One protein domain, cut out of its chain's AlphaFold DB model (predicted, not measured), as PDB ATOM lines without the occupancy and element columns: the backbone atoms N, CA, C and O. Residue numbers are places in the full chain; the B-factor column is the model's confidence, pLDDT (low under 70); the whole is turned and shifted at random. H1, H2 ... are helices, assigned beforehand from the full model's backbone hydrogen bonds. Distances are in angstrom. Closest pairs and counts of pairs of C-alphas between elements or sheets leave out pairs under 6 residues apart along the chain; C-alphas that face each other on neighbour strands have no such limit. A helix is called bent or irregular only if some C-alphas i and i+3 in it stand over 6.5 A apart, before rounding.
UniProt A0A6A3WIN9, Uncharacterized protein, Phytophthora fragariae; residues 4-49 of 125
ATOM      1  N   LYS A   4     -10.844 -36.559 -32.463       86.00
ATOM      2  CA  LYS A   4     -11.668 -36.360 -33.664       86.00
ATOM      3  C   LYS A   4     -11.799 -37.653 -34.474       86.00
ATOM      4  O   LYS A   4     -12.914 -38.101 -34.709       86.00
ATOM      5  N   ALA A   5     -10.673 -38.275 -34.822       86.69
ATOM      6  CA  ALA A   5     -10.650 -39.501 -35.616       86.69
ATOM      7  C   ALA A   5     -11.332 -40.672 -34.885       86.69
ATOM      8  O   ALA A   5     -12.057 -41.448 -35.500       86.69
ATOM      9  N   PHE A   6     -11.156 -40.768 -33.563       87.81
ATOM     10  CA  PHE A   6     -11.865 -41.747 -32.737       87.81
ATOM     11  C   PHE A   6     -13.379 -41.509 -32.737       87.81
ATOM     12  O   PHE A   6     -14.152 -42.431 -32.974       87.81
ATOM     13  N   THR A   7     -13.814 -40.263 -32.535       85.31
ATOM     14  CA  THR A   7     -15.240 -39.898 -32.534       85.31
ATOM     15  C   THR A   7     -15.885 -40.165 -33.893       85.31
ATOM     16  O   THR A   7     -16.996 -40.687 -33.958       85.31
ATOM     17  N   GLU A   8     -15.185 -39.835 -34.980       87.81
ATOM     18  CA  GLU A   8     -15.616 -40.108 -36.353       87.81
ATOM     19  C   GLU A   8     -15.756 -41.607 -36.616       87.81
ATOM     20  O   GLU A   8     -16.780 -42.030 -37.149       87.81
ATOM     21  N   LEU A   9     -14.788 -42.412 -36.170       86.19
ATOM     22  CA  LEU A   9     -14.841 -43.868 -36.282       86.19
ATOM     23  C   LEU A   9     -16.031 -44.455 -35.510       86.19
ATOM     24  O   LEU A   9     -16.824 -45.198 -36.085       86.19
ATOM     25  N   ILE A  10     -16.186 -44.100 -34.230       85.56
ATOM     26  CA  ILE A  10     -17.238 -44.650 -33.360       85.56
ATOM     27  C   ILE A  10     -18.641 -44.318 -33.879       85.56
ATOM     28  O   ILE A  10     -19.545 -45.144 -33.770       85.56
ATOM     29  N   ARG A  11     -18.837 -43.138 -34.482       81.62
ATOM     30  CA  ARG A  11     -20.143 -42.745 -35.040       81.62
ATOM     31  C   ARG A  11     -20.371 -43.179 -36.491       81.62
ATOM     32  O   ARG A  11     -21.413 -42.842 -37.052       81.62
ATOM     33  N   GLY A  12     -19.414 -43.870 -37.114       86.06
ATOM     34  CA  GLY A  12     -19.505 -44.272 -38.520       86.06
ATOM     35  C   GLY A  12     -19.536 -43.082 -39.481       86.06
ATOM     36  O   GLY A  12     -20.327 -43.061 -40.422       86.06
ATOM     37  N   GLN A  13     -18.725 -42.058 -39.218       86.81
ATOM     38  CA  GLN A  13     -18.586 -40.910 -40.106       86.81
ATOM     39  C   GLN A  13     -17.941 -41.324 -41.433       86.81
ATOM     40  O   GLN A  13     -16.897 -41.973 -41.437       86.81
ATOM     41  N   THR A  14     -18.516 -40.879 -42.549       88.00
ATOM     42  CA  THR A  14     -17.919 -41.019 -43.884       88.00
ATOM     43  C   THR A  14     -17.661 -39.641 -44.489       88.00
ATOM     44  O   THR A  14     -18.134 -38.631 -43.964       88.00
ATOM     45  N   GLN A  15     -16.893 -39.579 -45.581       87.19
ATOM     46  CA  GLN A  15     -16.720 -38.323 -46.322       87.19
ATOM     47  C   GLN A  15     -18.054 -37.825 -46.904       87.19
ATOM     48  O   GLN A  15     -18.304 -36.625 -46.890       87.19
ATOM     49  N   ASP A  16     -18.926 -38.745 -47.322       88.62
ATOM     50  CA  ASP A  16     -20.214 -38.428 -47.956       88.62
ATOM     51  C   ASP A  16     -21.324 -38.076 -46.959       88.62
ATOM     52  O   ASP A  16     -22.269 -37.361 -47.290       88.62
ATOM     53  N   ASP A  17     -21.240 -38.581 -45.728       86.69
ATOM     54  CA  ASP A  17     -22.214 -38.302 -44.684       86.69
ATOM     55  C   ASP A  17     -21.491 -37.754 -43.461       86.69
ATOM     56  O   ASP A  17     -20.984 -38.500 -42.615       86.69
ATOM     57  N   TYR A  18     -21.500 -36.424 -43.348       88.19
ATOM     58  CA  TYR A  18     -20.886 -35.731 -42.224       88.19
ATOM     59  C   TYR A  18     -21.844 -35.420 -41.060       88.19
ATOM     60  O   TYR A  18     -21.417 -34.845 -40.055       88.19
ATOM     61  N   ARG A  19     -23.119 -35.827 -41.160       89.44
ATOM     62  CA  ARG A  19     -24.166 -35.473 -40.187       89.44
ATOM     63  C   ARG A  19     -23.845 -35.995 -38.783       89.44
ATOM     64  O   ARG A  19     -23.354 -37.121 -38.656       89.44
ATOM     65  N   PRO A  20     -24.156 -35.232 -37.725       84.31
ATOM     66  CA  PRO A  20     -23.788 -35.602 -36.361       84.31
ATOM     67  C   PRO A  20     -24.586 -36.791 -35.814       84.31
ATOM     68  O   PRO A  20     -24.016 -37.612 -35.100       84.31
ATOM     69  N   ASN A  21     -25.871 -36.913 -36.165       84.50
ATOM     70  CA  ASN A  21     -26.722 -38.037 -35.776       84.50
ATOM     71  C   ASN A  21     -27.196 -38.811 -37.014       84.50
ATOM     72  O   ASN A  21     -28.069 -38.354 -37.750       84.50
ATOM     73  N   LYS A  22     -26.650 -40.015 -37.224       85.19
ATOM     74  CA  LYS A  22     -26.981 -40.860 -38.385       85.19
ATOM     75  C   LYS A  22     -28.406 -41.407 -38.362       85.19
ATOM     76  O   LYS A  22     -28.947 -41.720 -39.420       85.19
ATOM     77  N   ALA A  23     -29.025 -41.489 -37.184       86.31
ATOM     78  CA  ALA A  23     -30.396 -41.965 -37.045       86.31
ATOM     79  C   ALA A  23     -31.430 -40.923 -37.514       86.31
ATOM     80  O   ALA A  23     -32.531 -41.287 -37.924       86.31
ATOM     81  N   MET A  24     -31.084 -39.631 -37.494       89.69
ATOM     82  CA  MET A  24     -31.973 -38.555 -37.936       89.69
ATOM     83  C   MET A  24     -31.839 -38.332 -39.441       89.69
ATOM     84  O   MET A  24     -31.017 -37.543 -39.895       89.69
ATOM     85  N   THR A  25     -32.642 -39.040 -40.233       92.25
ATOM     86  CA  THR A  25     -32.611 -38.947 -41.701       92.25
ATOM     87  C   THR A  25     -33.554 -37.854 -42.224       92.25
ATOM     88  O   THR A  25     -34.767 -38.028 -42.113       92.25
ATOM     89  N   PRO A  26     -33.054 -36.775 -42.869       94.19
ATOM     90  CA  PRO A  26     -33.885 -35.653 -43.320       94.19
ATOM     91  C   PRO A  26     -35.037 -36.048 -44.249       94.19
ATOM     92  O   PRO A  26     -36.133 -35.507 -44.146       94.19
ATOM     93  N   SER A  27     -34.822 -37.008 -45.153       94.19
ATOM     94  CA  SER A  27     -35.879 -37.490 -46.055       94.19
ATOM     95  C   SER A  27     -36.994 -38.231 -45.312       94.19
ATOM     96  O   SER A  27     -38.165 -38.088 -45.655       94.19
ATOM     97  N   VAL A  28     -36.646 -38.984 -44.266       95.50
ATOM     98  CA  VAL A  28     -37.616 -39.671 -43.405       95.50
ATOM     99  C   VAL A  28     -38.380 -38.656 -42.561       95.50
ATOM    100  O   VAL A  28     -39.602 -38.742 -42.492       95.50
ATOM    101  N   LEU A  29     -37.681 -37.670 -41.992       95.69
ATOM    102  CA  LEU A  29     -38.283 -36.598 -41.195       95.69
ATOM    103  C   LEU A  29     -39.271 -35.767 -42.019       95.69
ATOM    104  O   LEU A  29     -40.406 -35.599 -41.592       95.69
ATOM    105  N   ARG A  30     -38.903 -35.354 -43.242       96.56
ATOM    106  CA  ARG A  30     -39.816 -34.651 -44.164       96.56
ATOM    107  C   ARG A  30     -41.126 -35.398 -44.393       96.56
ATOM    108  O   ARG A  30     -42.177 -34.777 -44.487       96.56
ATOM    109  N   ARG A  31     -41.060 -36.726 -44.505       97.06
ATOM    110  CA  ARG A  31     -42.235 -37.558 -44.772       97.06
ATOM    111  C   ARG A  31     -43.070 -37.813 -43.519       97.06
ATOM    112  O   ARG A  31     -44.287 -37.732 -43.586       97.06
ATOM    113  N   LEU A  32     -42.430 -38.185 -42.410       96.62
ATOM    114  CA  LEU A  32     -43.128 -38.605 -41.190       96.62
ATOM    115  C   LEU A  32     -43.625 -37.429 -40.348       96.62
ATOM    116  O   LEU A  32     -44.615 -37.571 -39.643       96.62
ATOM    117  N   CYS A  33     -42.951 -36.286 -40.428       96.31
ATOM    118  CA  CYS A  33     -43.285 -35.077 -39.681       96.31
ATOM    119  C   CYS A  33     -43.921 -34.009 -40.587       96.31
ATOM    120  O   CYS A  33     -43.810 -32.818 -40.309       96.31
ATOM    121  N   ALA A  34     -44.564 -34.412 -41.687       95.62
ATOM    122  CA  ALA A  34     -45.259 -33.483 -42.572       95.62
ATOM    123  C   ALA A  34     -46.371 -32.742 -41.803       95.62
ATOM    124  O   ALA A  34     -47.209 -33.372 -41.161       95.62
ATOM    125  N   GLY A  35     -46.360 -31.409 -41.866       95.31
ATOM    126  CA  GLY A  35     -47.294 -30.553 -41.122       95.31
ATOM    127  C   GLY A  35     -46.893 -30.273 -39.670       95.31
ATOM    128  O   GLY A  35     -47.631 -29.586 -38.970       95.31
ATOM    129  N   TYR A  36     -45.741 -30.771 -39.209       97.75
ATOM    130  CA  TYR A  36     -45.183 -30.356 -37.927       97.75
ATOM    131  C   TYR A  36     -44.662 -28.918 -38.021       97.75
ATOM    132  O   TYR A  36     -43.901 -28.603 -38.934       97.75
ATOM    133  N   GLU A  37     -45.058 -28.078 -37.064       98.00
ATOM    134  CA  GLU A  37     -44.723 -26.650 -37.021       98.00
ATOM    135  C   GLU A  37     -43.216 -26.399 -37.139       98.00
ATOM    136  O   GLU A  37     -42.802 -25.553 -37.922       98.00
ATOM    137  N   HIS A  38     -42.403 -27.199 -36.439       96.06
ATOM    138  CA  HIS A  38     -40.948 -27.029 -36.397       96.06
ATOM    139  C   HIS A  38     -40.189 -28.027 -37.278       96.06
ATOM    140  O   HIS A  38     -39.133 -28.554 -36.902       96.06
ATOM    141  N   LEU A  39     -40.774 -28.406 -38.420       96.38
ATOM    142  CA  LEU A  39     -40.143 -29.360 -39.331       96.38
ATOM    143  C   LEU A  39     -38.798 -28.833 -39.843       96.38
ATOM    144  O   LEU A  39     -37.838 -29.599 -39.918       96.38
ATOM    145  N   ASP A  40     -38.709 -27.548 -40.168       95.56
ATOM    146  CA  ASP A  40     -37.493 -26.961 -40.729       95.56
ATOM    147  C   ASP A  40     -36.351 -26.935 -39.708       95.56
ATOM    148  O   ASP A  40     -35.227 -27.328 -40.032       95.56
ATOM    149  N   GLU A  41     -36.637 -26.608 -38.450       94.25
ATOM    150  CA  GLU A  41     -35.675 -26.680 -37.350       94.25
ATOM    151  C   GLU A  41     -35.237 -28.125 -37.098       94.25
ATOM    152  O   GLU A  41     -34.054 -28.400 -36.891       94.25
ATOM    153  N   LEU A  42     -36.164 -29.085 -37.168       93.44
ATOM    154  CA  LEU A  42     -35.838 -30.502 -37.020       93.44
ATOM    155  C   LEU A  42     -34.919 -30.999 -38.148       93.44
ATOM    156  O   LEU A  42     -34.031 -31.825 -37.916       93.44
ATOM    157  N   LEU A  43     -35.108 -30.487 -39.365       94.94
ATOM    158  CA  LEU A  43     -34.244 -30.771 -40.508       94.94
ATOM    159  C   LEU A  43     -32.874 -30.101 -40.365       94.94
ATOM    160  O   LEU A  43     -31.867 -30.740 -40.681       94.94
ATOM    161  N   ASP A  44     -32.812 -28.869 -39.861       93.69
ATOM    162  CA  ASP A  44     -31.551 -28.183 -39.561       93.69
ATOM    163  C   ASP A  44     -30.738 -28.966 -38.518       93.69
ATOM    164  O   ASP A  44     -29.577 -29.309 -38.756       93.69
ATOM    165  N   ILE A  45     -31.386 -29.403 -37.432       93.44
ATOM    166  CA  ILE A  45     -30.779 -30.257 -36.399       93.44
ATOM    167  C   ILE A  45     -30.283 -31.582 -36.994       93.44
ATOM    168  O   ILE A  45     -29.188 -32.040 -36.661       93.44
ATOM    169  N   ALA A  46     -31.050 -32.214 -37.885       93.31
ATOM    170  CA  ALA A  46     -30.644 -33.470 -38.516       93.31
ATOM    171  C   ALA A  46     -29.403 -33.309 -39.416       93.31
ATOM    172  O   ALA A  46     -28.558 -34.208 -39.479       93.31
ATOM    173  N   ASN A  47     -29.286 -32.176 -40.110       91.94
ATOM    174  CA  ASN A  47     -28.183 -31.907 -41.030       91.94
ATOM    175  C   ASN A  47     -26.926 -31.408 -40.313       91.94
ATOM    176  O   ASN A  47     -25.815 -31.831 -40.635       91.94
ATOM    177  N   HIS A  48     -27.097 -30.526 -39.333       90.69
ATOM    178  CA  HIS A  48     -26.011 -29.737 -38.758       90.69
ATOM    179  C   HIS A  48     -25.802 -29.968 -37.261       90.69
ATOM    180  O   HIS A  48     -24.779 -29.552 -36.715       90.69
ATOM    181  N   GLY A  49     -26.715 -30.688 -36.610       89.88
ATOM    182  CA  GLY A  49     -26.728 -30.890 -35.165       89.88
ATOM    183  C   GLY A  49     -27.434 -29.760 -34.430       89.88
ATOM    184  O   GLY A  49     -27.700 -28.696 -34.982       89.88
TER     185      GLY A  49
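Overview. This is residues 4 to 49 of the 125 residues of an uncharacterized protein of Phytophthora fragariae (UniProt A0A6A3WIN9). Two helices folded back on each other, H2 and H3, make a helical hairpin at one end of a rod, and a short helix, H1, sits by itself at the other end. A long unnamed stretch, residues 11 to 25, joins the two ends as a looping link. The printed part has 46 residues with three named helices, in the order H1, H2, H3, and no named strand; its class is all helix. It is loose, with a radius of gyration of the C-alphas of 12.2 A, and its C-alphas span 38 by 14 by 14 A.

Arrangement. Begin at residues 4 to 10, which form H1; this helix touches no other helix. Go on along residues 11 to 25 and you reach H2, residues 26 to 32, which is apart from H1. After residues 33 to 38 comes H3, residues 39 to 48, and it too is apart from H1. Look next at H2 and H3, which touch, with 8 pairs of C-alphas within 8 A. Their closest C-alphas are those of Pro 26 and Leu 43, 5.6 A apart, and their centres are 10.3 A apart. The two run opposite ways at a shallow tilt of 28 degrees and form a helical hairpin, two helices that follow each other in the chain and run side by side in opposite ways. In the backbones of H1, H2 and H3, every pair of O i and N i+4 is within hydrogen-bond range.

Along the chain. Find C-alpha 4 at (-11.668, -36.360, -33.664), where H1 begins; from there it runs 10.0 A to C-alpha 10. Move on to C-alpha 26 at (-33.885, -35.653, -43.320), the first of H2, which runs 9.9 A to C-alpha 32. H3, the longest helix with 10 residues, starts at C-alpha 39 and covers 14.1 A to C-alpha 48 at (-26.011, -29.737, -38.758). None of the three helices is bent.

Size, cuts and confidence. The outline is a rod, and the two C-alphas farthest apart are those of Ala 5 and Gly 35, at 38.1 A. The first and last printed C-alphas, of Lys 4 and Gly 49, are 16.1 A apart. The link from H1 to H2, with 15 residues, is long, and its C-alphas lie 4 to 15 A from the mean of the C-alphas; the link from H2 to H3, with 6 residues, is short. The printed part has no cut. Look in the B-factor column for the model's confidence: the mean pLDDT of the printed part is 91.0, H1 has a mean of 86, and no printed residue is under 70.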